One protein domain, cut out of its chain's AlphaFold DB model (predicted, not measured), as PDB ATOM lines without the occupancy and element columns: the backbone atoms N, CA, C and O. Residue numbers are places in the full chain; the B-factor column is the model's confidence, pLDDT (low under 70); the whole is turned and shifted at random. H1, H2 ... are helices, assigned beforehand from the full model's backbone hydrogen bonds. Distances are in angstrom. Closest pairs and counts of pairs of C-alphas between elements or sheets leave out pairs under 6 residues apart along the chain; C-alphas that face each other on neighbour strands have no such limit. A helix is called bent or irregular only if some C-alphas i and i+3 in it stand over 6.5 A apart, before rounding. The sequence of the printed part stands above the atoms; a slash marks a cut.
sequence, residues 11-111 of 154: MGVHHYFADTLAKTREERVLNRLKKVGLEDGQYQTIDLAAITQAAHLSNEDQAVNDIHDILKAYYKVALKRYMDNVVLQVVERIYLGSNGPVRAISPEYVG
ATOM      1  N   MET A  11     160.220 173.486 191.678       47.50
ATOM      2  CA  MET A  11     160.744 174.214 190.516       47.50
ATOM      3  C   MET A  11     161.113 175.672 190.822       47.50
ATOM      4  O   MET A  11     162.118 176.168 190.324       47.50
ATOM      5  N   GLY A  12     160.331 176.344 191.671       57.72
ATOM      6  CA  GLY A  12     160.516 177.730 192.093       57.72
ATOM      7  C   GLY A  12     161.833 177.971 192.840       57.72
ATOM      8  O   GLY A  12     162.483 179.005 192.753       57.72
ATOM      9  N   VAL A  13     162.240 176.967 193.603       61.12
ATOM     10  CA  VAL A  13     163.419 177.064 194.455       61.12
ATOM     11  C   VAL A  13     164.669 176.599 193.720       61.12
ATOM     12  O   VAL A  13     165.743 177.166 193.912       61.12
ATOM     13  N   HIS A  14     164.521 175.590 192.862       69.69
ATOM     14  CA  HIS A  14     165.620 175.069 192.065       69.69
ATOM     15  C   HIS A  14     166.135 176.105 191.057       69.69
ATOM     16  O   HIS A  14     167.346 176.296 190.968       69.69
ATOM     17  N   HIS A  15     165.242 176.824 190.361       76.06
ATOM     18  CA  HIS A  15     165.675 177.884 189.443       76.06
ATOM     19  C   HIS A  15     166.365 179.023 190.199       76.06
ATOM     20  O   HIS A  15     167.461 179.416 189.837       76.06
ATOM     21  N   TYR A  16     165.814 179.463 191.335       80.06
ATOM     22  CA  TYR A  16     166.400 180.573 192.085       80.06
ATOM     23  C   TYR A  16     167.786 180.249 192.663       80.06
ATOM     24  O   TYR A  16     168.666 181.114 192.716       80.06
ATOM     25  N   PHE A  17     167.989 179.003 193.100       87.44
ATOM     26  CA  PHE A  17     169.305 178.510 193.493       87.44
ATOM     27  C   PHE A  17     170.281 178.562 192.312       87.44
ATOM     28  O   PHE A  17     171.359 179.142 192.444       87.44
ATOM     29  N   ALA A  18     169.883 178.001 191.166       90.06
ATOM     30  CA  ALA A  18     170.703 177.961 189.960       90.06
ATOM     31  C   ALA A  18     171.056 179.371 189.457       90.06
ATOM     32  O   ALA A  18     172.226 179.647 189.209       90.06
ATOM     33  N   ASP A  19     170.086 180.284 189.416       89.75
ATOM     34  CA  ASP A  19     170.276 181.674 188.992       89.75
ATOM     35  C   ASP A  19     171.209 182.425 189.945       89.75
ATOM     36  O   ASP A  19     172.107 183.150 189.519       89.75
ATOM     37  N   THR A  20     171.041 182.229 191.258       89.06
ATOM     38  CA  THR A  20     171.917 182.852 192.261       89.06
ATOM     39  C   THR A  20     173.352 182.347 192.135       89.06
ATOM     40  O   THR A  20     174.293 183.134 192.265       89.06
ATOM     41  N   LEU A  21     173.522 181.045 191.897       92.69
ATOM     42  CA  LEU A  21     174.824 180.418 191.706       92.69
ATOM     43  C   LEU A  21     175.491 180.932 190.425       92.69
ATOM     44  O   LEU A  21     176.635 181.380 190.475       92.69
ATOM     45  N   ALA A  22     174.764 180.932 189.306       92.06
ATOM     46  CA  ALA A  22     175.243 181.431 188.021       92.06
ATOM     47  C   ALA A  22     175.664 182.902 188.114       92.06
ATOM     48  O   ALA A  22     176.806 183.232 187.799       92.06
ATOM     49  N   LYS A  23     174.798 183.758 188.669       92.62
ATOM     50  CA  LYS A  23     175.081 185.185 188.853       92.62
ATOM     51  C   LYS A  23     176.302 185.426 189.740       92.62
ATOM     52  O   LYS A  23     177.140 186.259 189.421       92.62
ATOM     53  N   THR A  24     176.438 184.688 190.844       92.38
ATOM     54  CA  THR A  24     177.594 184.861 191.743       92.38
ATOM     55  C   THR A  24     178.902 184.438 191.063       92.38
ATOM     56  O   THR A  24     179.928 185.100 191.232       92.38
ATOM     57  N   ARG A  25     178.875 183.366 190.259       91.94
ATOM     58  CA  ARG A  25     180.032 182.922 189.469       91.94
ATOM     59  C   ARG A  25     180.423 183.952 188.413       91.94
ATOM     60  O   ARG A  25     181.603 184.282 188.311       91.94
ATOM     61  N   GLU A  26     179.445 184.477 187.683       91.81
ATOM     62  CA  GLU A  26     179.632 185.520 186.673       91.81
ATOM     63  C   GLU A  26     180.235 186.793 187.280       91.81
ATOM     64  O   GLU A  26     181.288 187.247 186.833       91.81
ATOM     65  N   GLU A  27     179.642 187.314 188.362       91.62
ATOM     66  CA  GLU A  27     180.145 188.488 189.088       91.62
ATOM     67  C   GLU A  27     181.607 188.303 189.515       91.62
ATOM     68  O   GLU A  27     182.418 189.226 189.416       91.62
ATOM     69  N   ARG A  28     181.978 187.099 189.969       90.31
ATOM     70  CA  ARG A  28     183.355 186.814 190.381       90.31
ATOM     71  C   ARG A  28     184.322 186.822 189.199       90.31
ATOM     72  O   ARG A  28     185.405 187.391 189.330       90.31
ATOM     73  N   VAL A  29     183.960 186.199 188.077       89.19
ATOM     74  CA  VAL A  29     184.782 186.219 186.854       89.19
ATOM     75  C   VAL A  29     184.966 187.657 186.385       89.19
ATOM     76  O   VAL A  29     186.101 188.088 186.189       89.19
ATOM     77  N   LEU A  30     183.880 188.430 186.310       88.75
ATOM     78  CA  LEU A  30     183.920 189.834 185.916       88.75
ATOM     79  C   LEU A  30     184.839 190.655 186.831       88.75
ATOM     80  O   LEU A  30     185.667 191.425 186.352       88.75
ATOM     81  N   ASN A  31     184.754 190.450 188.148       89.06
ATOM     82  CA  ASN A  31     185.622 191.126 189.110       89.06
ATOM     83  C   ASN A  31     187.101 190.746 188.951       89.06
ATOM     84  O   ASN A  31     187.964 191.592 189.173       89.06
ATOM     85  N   ARG A  32     187.417 189.499 188.571       87.88
ATOM     86  CA  ARG A  32     188.803 189.104 188.270       87.88
ATOM     87  C   ARG A  32     189.308 189.769 186.998       87.88
ATOM     88  O   ARG A  32     190.408 190.297 187.021       87.88
ATOM     89  N   LEU A  33     188.500 189.803 185.939       86.31
ATOM     90  CA  LEU A  33     188.869 190.455 184.680       86.31
ATOM     91  C   LEU A  33     189.110 191.958 184.877       86.31
ATOM     92  O   LEU A  33     190.157 192.461 184.474       86.31
ATOM     93  N   LYS A  34     188.222 192.650 185.602       86.50
ATOM     94  CA  LYS A  34     188.385 194.075 185.945       86.50
ATOM     95  C   LYS A  34     189.691 194.377 186.678       86.50
ATOM     96  O   LYS A  34     190.315 195.397 186.418       86.50
ATOM     97  N   LYS A  35     190.150 193.481 187.561       84.50
ATOM     98  CA  LYS A  35     191.440 193.647 188.259       84.50
ATOM     99  C   LYS A  35     192.647 193.655 187.320       84.50
ATOM    100  O   LYS A  35     193.698 194.138 187.718       84.50
ATOM    101  N   VAL A  36     192.504 193.126 186.106       83.62
ATOM    102  CA  VAL A  36     193.575 193.070 185.098       83.62
ATOM    103  C   VAL A  36     193.452 194.217 184.090       83.62
ATOM    104  O   VAL A  36     194.114 194.213 183.061       83.62
ATOM    105  N   GLY A  37     192.607 195.209 184.388       80.00
ATOM    106  CA  GLY A  37     192.425 196.413 183.578       80.00
ATOM    107  C   GLY A  37     191.294 196.326 182.556       80.00
ATOM    108  O   GLY A  37     190.996 197.329 181.926       80.00
ATOM    109  N   LEU A  38     190.616 195.178 182.418       79.12
ATOM    110  CA  LEU A  38     189.465 195.025 181.522       79.12
ATOM    111  C   LEU A  38     188.253 195.803 182.046       79.12
ATOM    112  O   LEU A  38     187.459 195.292 182.841       79.12
ATOM    113  N   GLU A  39     188.119 197.041 181.582       78.25
ATOM    114  CA  GLU A  39     186.976 197.905 181.856       78.25
ATOM    115  C   GLU A  39     186.022 197.961 180.663       78.25
ATOM    116  O   GLU A  39     186.415 197.832 179.502       78.25
ATOM    117  N   ASP A  40     184.740 198.136 180.967       78.94
ATOM    118  CA  ASP A  40     183.694 198.162 179.954       78.94
ATOM    119  C   ASP A  40     183.779 199.458 179.129       78.94
ATOM    120  O   ASP A  40     183.986 200.542 179.676       78.94
ATOM    121  N   GLY A  41     183.630 199.353 177.807       77.31
ATOM    122  CA  GLY A  41     183.653 200.510 176.902       77.31
ATOM    123  C   GLY A  41     185.035 201.065 176.525       77.31
ATOM    124  O   GLY A  41     185.095 202.129 175.907       77.31
ATOM    125  N   GLN A  42     186.138 200.373 176.836       75.00
ATOM    126  CA  GLN A  42     187.488 200.759 176.402       75.00
ATOM    127  C   GLN A  42     188.138 199.704 175.500       75.00
ATOM    128  O   GLN A  42     188.116 198.512 175.793       75.00
ATOM    129  N   TYR A  43     188.783 200.150 174.418       73.06
ATOM    130  CA  TYR A  43     189.655 199.294 173.615       73.06
ATOM    131  C   TYR A  43     191.054 199.294 174.225       73.06
ATOM    132  O   TYR A  43     191.726 200.326 174.242       73.06
ATOM    133  N   GLN A  44     191.489 198.139 174.721       72.06
ATOM    134  CA  GLN A  44     192.812 197.956 175.309       72.06
ATOM    135  C   GLN A  44     193.544 196.819 174.595       72.06
ATOM    136  O   GLN A  44     192.943 195.799 174.250       72.06
ATOM    137  N   THR A  45     194.845 196.989 174.369       74.38
ATOM    138  CA  THR A  45     195.710 195.908 173.889       74.38
ATOM    139  C   THR A  45     196.045 195.017 175.074       74.38
ATOM    140  O   THR A  45     196.643 195.486 176.040       74.38
ATOM    141  N   ILE A  46     195.649 193.747 175.015       71.25
ATOM    142  CA  ILE A  46     195.776 192.832 176.150       71.25
ATOM    143  C   ILE A  46     196.573 191.609 175.730       71.25
ATOM    144  O   ILE A  46     196.334 191.025 174.672       71.25
ATOM    145  N   ASP A  47     197.511 191.219 176.585       80.38
ATOM    146  CA  ASP A  47     198.204 189.946 176.469       80.38
ATOM    147  C   ASP A  47     197.240 188.797 176.800       80.38
ATOM    148  O   ASP A  47     196.653 188.737 177.886       80.38
ATOM    149  N   LEU A  48     197.089 187.859 175.865       81.62
ATOM    150  CA  LEU A  48     196.238 186.684 176.036       81.62
ATOM    151  C   LEU A  48     196.640 185.881 177.284       81.62
ATOM    152  O   LEU A  48     195.770 185.354 177.979       81.62
ATOM    153  N   ALA A  49     197.938 185.844 177.610       83.19
ATOM    154  CA  ALA A  49     198.442 185.160 178.795       83.19
ATOM    155  C   ALA A  49     197.941 185.809 180.095       83.19
ATOM    156  O   ALA A  49     197.588 185.094 181.035       83.19
ATOM    157  N   ALA A  50     197.828 187.141 180.134       78.19
ATOM    158  CA  ALA A  50     197.292 187.865 181.284       78.19
ATOM    159  C   ALA A  50     195.803 187.547 181.510       78.19
ATOM    160  O   ALA A  50     195.379 187.348 182.648       78.19
ATOM    161  N   ILE A  51     195.017 187.402 180.434       81.81
ATOM    162  CA  ILE A  51     193.606 186.978 180.513       81.81
ATOM    163  C   ILE A  51     193.502 185.543 181.026       81.81
ATOM    164  O   ILE A  51     192.694 185.256 181.912       81.81
ATOM    165  N   THR A  52     194.312 184.629 180.485       83.56
ATOM    166  CA  THR A  52     194.298 183.227 180.914       83.56
ATOM    167  C   THR A  52     194.676 183.097 182.387       83.56
ATOM    168  O   THR A  52     193.997 182.377 183.113       83.56
ATOM    169  N   GLN A  53     195.682 183.835 182.862       80.69
ATOM    170  CA  GLN A  53     196.058 183.855 184.280       80.69
ATOM    171  C   GLN A  53     194.961 184.449 185.176       80.69
ATOM    172  O   GLN A  53     194.731 183.946 186.269       80.69
ATOM    173  N   ALA A  54     194.240 185.473 184.712       80.50
ATOM    174  CA  ALA A  54     193.110 186.056 185.441       80.50
ATOM    175  C   ALA A  54     191.910 185.103 185.567       80.50
ATOM    176  O   ALA A  54     191.150 185.133 186.544       80.50
ATOM    177  N   ALA A  55     191.697 184.294 184.527       79.25
ATOM    178  CA  ALA A  55     190.602 183.342 184.445       79.25
ATOM    179  C   ALA A  55     190.912 182.041 185.197       79.25
ATOM    180  O   ALA A  55     190.004 181.465 185.802       79.25
ATOM    181  N   HIS A  56     192.172 181.604 185.169       84.00
ATOM    182  CA  HIS A  56     192.633 180.368 185.780       84.00
ATOM    183  C   HIS A  56     192.780 180.521 187.297       84.00
ATOM    184  O   HIS A  56     193.463 181.410 187.797       84.00
ATOM    185  N   LEU A  57     192.152 179.616 188.039       84.25
ATOM    186  CA  LEU A  57     192.314 179.483 189.482       84.25
ATOM    187  C   LEU A  57     193.039 178.175 189.777       84.25
ATOM    188  O   LEU A  57     192.965 177.231 188.992       84.25
ATOM    189  N   SER A  58     193.721 178.105 190.919       90.19
ATOM    190  CA  SER A  58     194.158 176.807 191.425       90.19
ATOM    191  C   SER A  58     192.935 175.926 191.719       90.19
ATOM    192  O   SER A  58     191.836 176.427 191.978       90.19
ATOM    193  N   ASN A  59     193.119 174.604 191.715       92.06
ATOM    194  CA  ASN A  59     192.042 173.672 192.066       92.06
ATOM    195  C   ASN A  59     191.497 173.937 193.480       92.06
ATOM    196  O   ASN A  59     190.299 173.798 193.715       92.06
ATOM    197  N   GLU A  60     192.368 174.339 194.409       95.06
ATOM    198  CA  GLU A  60     191.992 174.683 195.780       95.06
ATOM    199  C   GLU A  60     191.146 175.960 195.821       95.06
ATOM    200  O   GLU A  60     190.040 175.947 196.361       95.06
ATOM    201  N   ASP A  61     191.593 177.032 195.160       91.88
ATOM    202  CA  ASP A  61     190.836 178.285 195.090       91.88
ATOM    203  C   ASP A  61     189.487 178.094 194.396       91.88
ATOM    204  O   ASP A  61     188.488 178.713 194.771       91.88
ATOM    205  N   GLN A  62     189.432 177.244 193.369       91.06
ATOM    206  CA  GLN A  62     188.185 176.909 192.696       91.06
ATOM    207  C   GLN A  62     187.233 176.158 193.634       91.06
ATOM    208  O   GLN A  62     186.068 176.542 193.738       91.06
ATOM    209  N   ALA A  63     187.730 175.165 194.377       94.44
ATOM    210  CA  ALA A  63     186.932 174.424 195.349       94.44
ATOM    211  C   ALA A  63     186.381 175.332 196.462       94.44
ATOM    212  O   ALA A  63     185.191 175.273 196.778       94.44
ATOM    213  N   VAL A  64     187.214 176.225 197.013       95.62
ATOM    214  CA  VAL A  64     186.794 177.221 198.015       95.62
ATOM    215  C   VAL A  64     185.683 178.110 197.457       95.62
ATOM    216  O   VAL A  64     184.646 178.310 198.094       95.62
ATOM    217  N   ASN A  65     185.873 178.613 196.238       93.50
ATOM    218  CA  ASN A  65     184.913 179.478 195.566       93.50
ATOM    219  C   ASN A  65     183.577 178.781 195.276       93.50
ATOM    220  O   ASN A  65     182.529 179.421 195.412       93.50
ATOM    221  N   ASP A  66     183.602 177.505 194.890       93.06
ATOM    222  CA  ASP A  66     182.403 176.714 194.614       93.06
ATOM    223  C   ASP A  66     181.610 176.422 195.891       93.06
ATOM    224  O   ASP A  66     180.396 176.643 195.922       93.06
ATOM    225  N   ILE A  67     182.282 176.000 196.967       95.56
ATOM    226  CA  ILE A  67     181.638 175.771 198.270       95.56
ATOM    227  C   ILE A  67     180.982 177.063 198.759       95.56
ATOM    228  O   ILE A  67     179.812 177.056 199.152       95.56
ATOM    229  N   HIS A  68     181.705 178.183 198.690       95.19
ATOM    230  CA  HIS A  68     181.183 179.484 199.089       95.19
ATOM    231  C   HIS A  68     179.915 179.860 198.305       95.19
ATOM    232  O   HIS A  68     178.925 180.293 198.899       95.19
ATOM    233  N   ASP A  69     179.903 179.678 196.983       92.88
ATOM    234  CA  ASP A  69     178.742 180.058 196.174       92.88
ATOM    235  C   ASP A  69     177.536 179.160 196.403       92.88
ATOM    236  O   ASP A  69     176.409 179.656 196.455       92.88
ATOM    237  N   ILE A  70     177.762 177.858 196.585       93.56
ATOM    238  CA  ILE A  70     176.707 176.908 196.938       93.56
ATOM    239  C   ILE A  70     176.079 177.308 198.275       93.56
ATOM    240  O   ILE A  70     174.853 177.398 198.372       93.56
ATOM    241  N   LEU A  71     176.898 177.616 199.286       95.56
ATOM    242  CA  LEU A  71     176.414 178.066 200.592       95.56
ATOM    243  C   LEU A  71     175.649 179.389 200.486       95.56
ATOM    244  O   LEU A  71     174.562 179.514 201.052       95.56
ATOM    245  N   LYS A  72     176.155 180.356 199.714       91.88
ATOM    246  CA  LYS A  72     175.483 181.644 199.486       91.88
ATOM    247  C   LYS A  72     174.132 181.465 198.790       91.88
ATOM    248  O   LYS A  72     173.142 182.076 199.199       91.88
ATOM    249  N   ALA A  73     174.070 180.629 197.754       90.94
ATOM    250  CA  ALA A  73     172.836 180.339 197.032       90.94
ATOM    251  C   ALA A  73     171.819 179.609 197.922       90.94
ATOM    252  O   ALA A  73     170.647 179.996 197.971       90.94
ATOM    253  N   TYR A  74     172.276 178.619 198.693       93.50
ATOM    254  CA  TYR A  74     171.445 177.908 199.659       93.50
ATOM    255  C   TYR A  74     170.895 178.847 200.735       93.50
ATOM    256  O   TYR A  74     169.693 178.840 200.996       93.50
ATOM    257  N   TYR A  75     171.742 179.701 201.310       93.50
ATOM    258  CA  TYR A  75     171.335 180.667 202.326       93.50
ATOM    259  C   TYR A  75     170.225 181.593 201.817       93.50
ATOM    260  O   TYR A  75     169.205 181.755 202.488       93.50
ATOM    261  N   LYS A  76     170.353 182.144 200.599       90.19
ATOM    262  CA  LYS A  76     169.306 183.007 200.024       90.19
ATOM    263  C   LYS A  76     167.975 182.275 199.843       90.19
ATOM    264  O   LYS A  76     166.918 182.854 200.087       90.19
ATOM    265  N   VAL A  77     168.011 181.013 199.419       90.31
ATOM    266  CA  VAL A  77     166.815 180.165 199.311       90.31
ATOM    267  C   VAL A  77     166.199 179.898 200.684       90.31
ATOM    268  O   VAL A  77     164.984 180.022 200.851       90.31
ATOM    269  N   ALA A  78     167.025 179.518 201.658       91.06
ATOM    270  CA  ALA A  78     166.589 179.199 203.009       91.06
ATOM    271  C   ALA A  78     165.935 180.413 203.679       91.06
ATOM    272  O   ALA A  78     164.858 180.278 204.253       91.06
ATOM    273  N   LEU A  79     166.524 181.601 203.523       92.62
ATOM    274  CA  LEU A  79     165.992 182.847 204.067       92.62
ATOM    275  C   LEU A  79     164.603 183.179 203.506       92.62
ATOM    276  O   LEU A  79     163.692 183.490 204.270       92.62
ATOM    277  N   LYS A  80     164.412 183.054 202.186       88.12
ATOM    278  CA  LYS A  80     163.095 183.257 201.558       88.12
ATOM    279  C   LYS A  80     162.061 182.277 202.099       88.12
ATOM    280  O   LYS A  80     161.003 182.687 202.557       88.12
ATOM    281  N   ARG A  81     162.405 180.986 202.128       88.88
ATOM    282  CA  ARG A  81     161.524 179.942 202.668       88.88
ATOM    283  C   ARG A  81     161.168 180.188 204.128       88.88
ATOM    284  O   ARG A  81     160.043 179.909 204.527       88.88
ATOM    285  N   TYR A  82     162.120 180.648 204.929       92.88
ATOM    286  CA  TYR A  82     161.880 180.974 206.326       92.88
ATOM    287  C   TYR A  82     160.866 182.113 206.447       92.88
ATOM    288  O   TYR A  82     159.854 181.951 207.122       92.88
ATOM    289  N   MET A  83     161.093 183.215 205.734       93.56
ATOM    290  CA  MET A  83     160.199 184.371 205.730       93.56
ATOM    291  C   MET A  83     158.786 184.006 205.255       93.56
ATOM    292  O   MET A  83     157.820 184.328 205.945       93.56
ATOM    293  N   ASP A  84     158.663 183.250 204.161       91.62
ATOM    294  CA  ASP A  84     157.370 182.760 203.670       91.62
ATOM    295  C   ASP A  84     156.660 181.904 204.728       91.62
ATOM    296  O   ASP A  84     155.456 182.035 204.941       91.62
ATOM    297  N   ASN A  85     157.395 181.034 205.433       92.62
ATOM    298  CA  ASN A  85     156.811 180.220 206.496       92.62
ATOM    299  C   ASN A  85     156.371 181.060 207.695       92.62
ATOM    300  O   ASN A  85     155.305 180.792 208.237       92.62
ATOM    301  N   VAL A  86     157.146 182.060 208.114       95.25
ATOM    302  CA  VAL A  86     156.742 182.941 209.218       95.25
ATOM    303  C   VAL A  86     155.463 183.688 208.849       95.25
ATOM    304  O   VAL A  86     154.498 183.656 209.610       95.25
ATOM    305  N   VAL A  87     155.406 184.292 207.663       94.38
ATOM    306  CA  VAL A  87     154.228 185.053 207.229       94.38
ATOM    307  C   VAL A  87     153.007 184.140 207.091       94.38
ATOM    308  O   VAL A  87     151.983 184.378 207.728       94.38
ATOM    309  N   LEU A  88     153.117 183.046 206.336       92.50
ATOM    310  CA  LEU A  88     151.966 182.189 206.050       92.50
ATOM    311  C   LEU A  88     151.537 181.342 207.255       92.50
ATOM    312  O   LEU A  88     150.347 181.153 207.498       92.50
ATOM    313  N   GLN A  89     152.486 180.769 208.000       91.56
ATOM    314  CA  GLN A  89     152.148 179.863 209.103       91.56
ATOM    315  C   GLN A  89     151.878 180.619 210.395       91.56
ATOM    316  O   GLN A  89     150.897 180.328 211.071       91.56
ATOM    317  N   VAL A  90     152.734 181.573 210.758       92.88
ATOM    318  CA  VAL A  90     152.616 182.244 212.056       92.88
ATOM    319  C   VAL A  90     151.613 183.382 211.966       92.88
ATOM    320  O   VAL A  90     150.653 183.412 212.733       92.88
ATOM    321  N   VAL A  91     151.786 184.296 211.014       93.31
ATOM    322  CA  VAL A  91     150.935 185.489 210.954       93.31
ATOM    323  C   VAL A  91     149.546 185.134 210.431       93.31
ATOM    324  O   VAL A  91     148.558 185.314 211.136       93.31
ATOM    325  N   GLU A  92     149.445 184.581 209.225       91.94
ATOM    326  CA  GLU A  92     148.133 184.359 208.610       91.94
ATOM    327  C   GLU A  92     147.333 183.243 209.287       91.94
ATOM    328  O   GLU A  92     146.155 183.425 209.591       91.94
ATOM    329  N   ARG A  93     147.948 182.079 209.532       91.19
ATOM    330  CA  ARG A  93     147.212 180.915 210.053       91.19
ATOM    331  C   ARG A  93     147.035 180.918 211.562       91.19
ATOM    332  O   ARG A  93     145.953 180.564 212.018       91.19
ATOM    333  N   ILE A  94     148.073 181.253 212.328       91.00
ATOM    334  CA  ILE A  94     147.988 181.228 213.795       91.00
ATOM    335  C   ILE A  94     147.416 182.547 214.309       91.00
ATOM    336  O   ILE A  94     146.459 182.528 215.075       91.00
ATOM    337  N   TYR A  95     147.967 183.688 213.891       91.88
ATOM    338  CA  TYR A  95     147.605 184.974 214.487       91.88
ATOM    339  C   TYR A  95     146.267 185.526 213.968       91.88
ATOM    340  O   TYR A  95     145.408 185.921 214.755       91.88
ATOM    341  N   LEU A  96     146.074 185.513 212.644       91.56
ATOM    342  CA  LEU A  96     144.878 186.030 211.961       91.56
ATOM    343  C   LEU A  96     143.827 184.956 211.639       91.56
ATOM    344  O   LEU A  96     142.733 185.277 211.150       91.56
ATOM    345  N   GLY A  97     144.157 183.688 211.896       88.88
ATOM    346  CA  GLY A  97     143.287 182.547 211.634       88.88
ATOM    347  C   GLY A  97     141.970 182.619 212.402       88.88
ATOM    348  O   GLY A  97     141.790 183.444 213.294       88.88
ATOM    349  N   SER A  98     141.033 181.727 212.073       85.94
ATOM    350  CA  SER A  98     139.688 181.713 212.673       85.94
ATOM    351  C   SER A  98     139.703 181.630 214.202       85.94
ATOM    352  O   SER A  98     138.877 182.263 214.843       85.94
ATOM    353  N   ASN A  99     140.670 180.901 214.763       83.00
ATOM    354  CA  ASN A  99     140.869 180.747 216.208       83.00
ATOM    355  C   ASN A  99     142.067 181.572 216.706       83.00
ATOM    356  O   ASN A  99     142.627 181.287 217.762       83.00
ATOM    357  N   GLY A 100     142.530 182.521 215.894       88.75
ATOM    358  CA  GLY A 100     143.672 183.354 216.216       88.75
ATOM    359  C   GLY A 100     143.328 184.391 217.286       88.75
ATOM    360  O   GLY A 100     142.175 184.815 217.388       88.75
ATOM    361  N   PRO A 101     144.322 184.847 218.064       89.19
ATOM    362  CA  PRO A 101     144.129 185.804 219.152       89.19
ATOM    363  C   PRO A 101     143.483 187.118 218.698       89.19
ATOM    364  O   PRO A 101     142.755 187.733 219.467       89.19
ATOM    365  N   VAL A 102     143.682 187.533 217.441       89.50
ATOM    366  CA  VAL A 102     143.053 188.752 216.900       89.50
ATOM    367  C   VAL A 102     141.529 188.629 216.820       89.50
ATOM    368  O   VAL A 102     140.828 189.632 216.886       89.50
ATOM    369  N   ARG A 103     141.003 187.405 216.711       85.81
ATOM    370  CA  ARG A 103     139.563 187.121 216.697       85.81
ATOM    371  C   ARG A 103     139.028 186.683 218.061       85.81
ATOM    372  O   ARG A 103     137.870 186.299 218.142       85.81
ATOM    373  N   ALA A 104     139.851 186.726 219.114       85.94
ATOM    374  CA  ALA A 104     139.442 186.302 220.452       85.94
ATOM    375  C   ALA A 104     138.291 187.154 221.004       85.94
ATOM    376  O   ALA A 104     137.417 186.629 221.686       85.94
ATOM    377  N   ILE A 105     138.262 188.450 220.675       86.62
ATOM    378  CA  ILE A 105     137.109 189.310 220.942       86.62
ATOM    379  C   ILE A 105     136.244 189.327 219.685       86.62
ATOM    380  O   ILE A 105     136.630 189.887 218.657       86.62
ATOM    381  N   SER A 106     135.072 188.708 219.771       87.62
ATOM    382  CA  SER A 106     134.083 188.666 218.698       87.62
ATOM    383  C   SER A 106     132.678 188.918 219.257       87.62
ATOM    384  O   SER A 106     132.471 188.753 220.462       87.62
ATOM    385  N   PRO A 107     131.698 189.303 218.420       91.12
ATOM    386  CA  PRO A 107     130.311 189.449 218.860       91.12
ATOM    387  C   PRO A 107     129.755 188.174 219.499       91.12
ATOM    388  O   PRO A 107     129.025 188.249 220.480       91.12
ATOM    389  N   GLU A 108     130.136 187.005 218.977       90.75
ATOM    390  CA  GLU A 108     129.750 185.708 219.532       90.75
ATOM    391  C   GLU A 108     130.328 185.518 220.935       90.75
ATOM    392  O   GLU A 108     129.586 185.151 221.839       90.75
ATOM    393  N   TYR A 109     131.616 185.819 221.141       90.25
ATOM    394  CA  TYR A 109     132.230 185.770 222.470       90.25
ATOM    395  C   TYR A 109     131.552 186.743 223.441       90.25
ATOM    396  O   TYR A 109     131.157 186.344 224.532       90.25
ATOM    397  N   VAL A 110     131.339 187.996 223.028       91.88
ATOM    398  CA  VAL A 110     130.650 188.999 223.856       91.88
ATOM    399  C   VAL A 110     129.236 188.537 224.218       91.88
ATOM    400  O   VAL A 110     128.823 188.692 225.360       91.88
ATOM    401  N   GLY A 111     128.520 187.902 223.286       93.50
ATOM    402  CA  GLY A 111     127.193 187.337 223.534       93.50
ATOM    403  C   GLY A 111     127.170 186.141 224.493       93.50
ATOM    404  O   GLY A 111     126.095 185.777 224.960       93.50
TER     405      GLY A 111
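Overview. This is residues 11 to 111 of the 154 residues of the protein "GED domain-containing protein" of Pseudogymnoascus sp. VKM F-4520 (FW-2644) (UniProt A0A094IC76). One long helix, H3, makes most of the length of an extended rod, and a second helix, H1, meets it part-way along at a slant, running back the opposite way. Beyond the later part of H1 a long loop and the short helix H2 fold back to lead into H3, while at the far end of H3 a tail with the tiny helix H4 sticks out with residues 104 to 111. The printed part has 101 residues with four named helices, in the order H1, H2, H3, H4, and no named strand; the class is all helix. The whole is extended, with a radius of gyration of the C-alphas of 24.7 A, and spans 85 by 32 by 21 A.

Arrangement. H1, residues 11 to 35, touches H3, residues 59 to 95, and the closest C-alphas are those of Phe 17 and Ala 73, 5.3 A apart. They run opposite ways at a steep tilt of 41 degrees, and H3 touches H1 with residues 69 to 77 alone. H1 also touches H2, residues 48 to 55, with residues 29 to 33 alone; the closest C-alphas are those of Arg 32 and Ala 54, 6.0 A apart. H1 and H2 form a helical hairpin, running opposite ways at a steep tilt of 44 degrees. H2 and H3 are apart. H4, residues 107 to 111, touches no helix. Every O i to N i+4 pair is within hydrogen-bond range in H2 and H4; in H1 it is 20 of 21 and in H3 31 of 33.

Along the chain. H1 begins with C-alpha 11 at (160.744, 174.214, 190.516) and is 36.4 A long from first to last C-alpha. H2 measures 10.7 A from C-alpha 48 to C-alpha 55. H3 starts with C-alpha 59 at (192.042, 173.672, 192.066) and reaches C-alpha 95 at (147.605, 184.974, 214.487), 51.0 A away. H3 is neither bent nor irregular, but only just: C-alphas 89 and 92 are 6.0 A apart. H4 measures 6.0 A and ends with C-alpha 111 at (127.193, 187.337, 223.534).

Size, cuts and confidence. The two C-alphas farthest apart are those of Asp 47 and Gly 111, 85.2 A. The printed part has no cut. The links from H1 to H2, 12 residues, and from H3 to H4, 11 residues, are long; the link from H2 to H3, 3 residues, is tight. Residues 40 to 45 stand free, as do residues 58 to 64, of which 59 to 64 belong to H3. The mean pLDDT of the printed part is 86.9, and residues 11 to 14 are under 70.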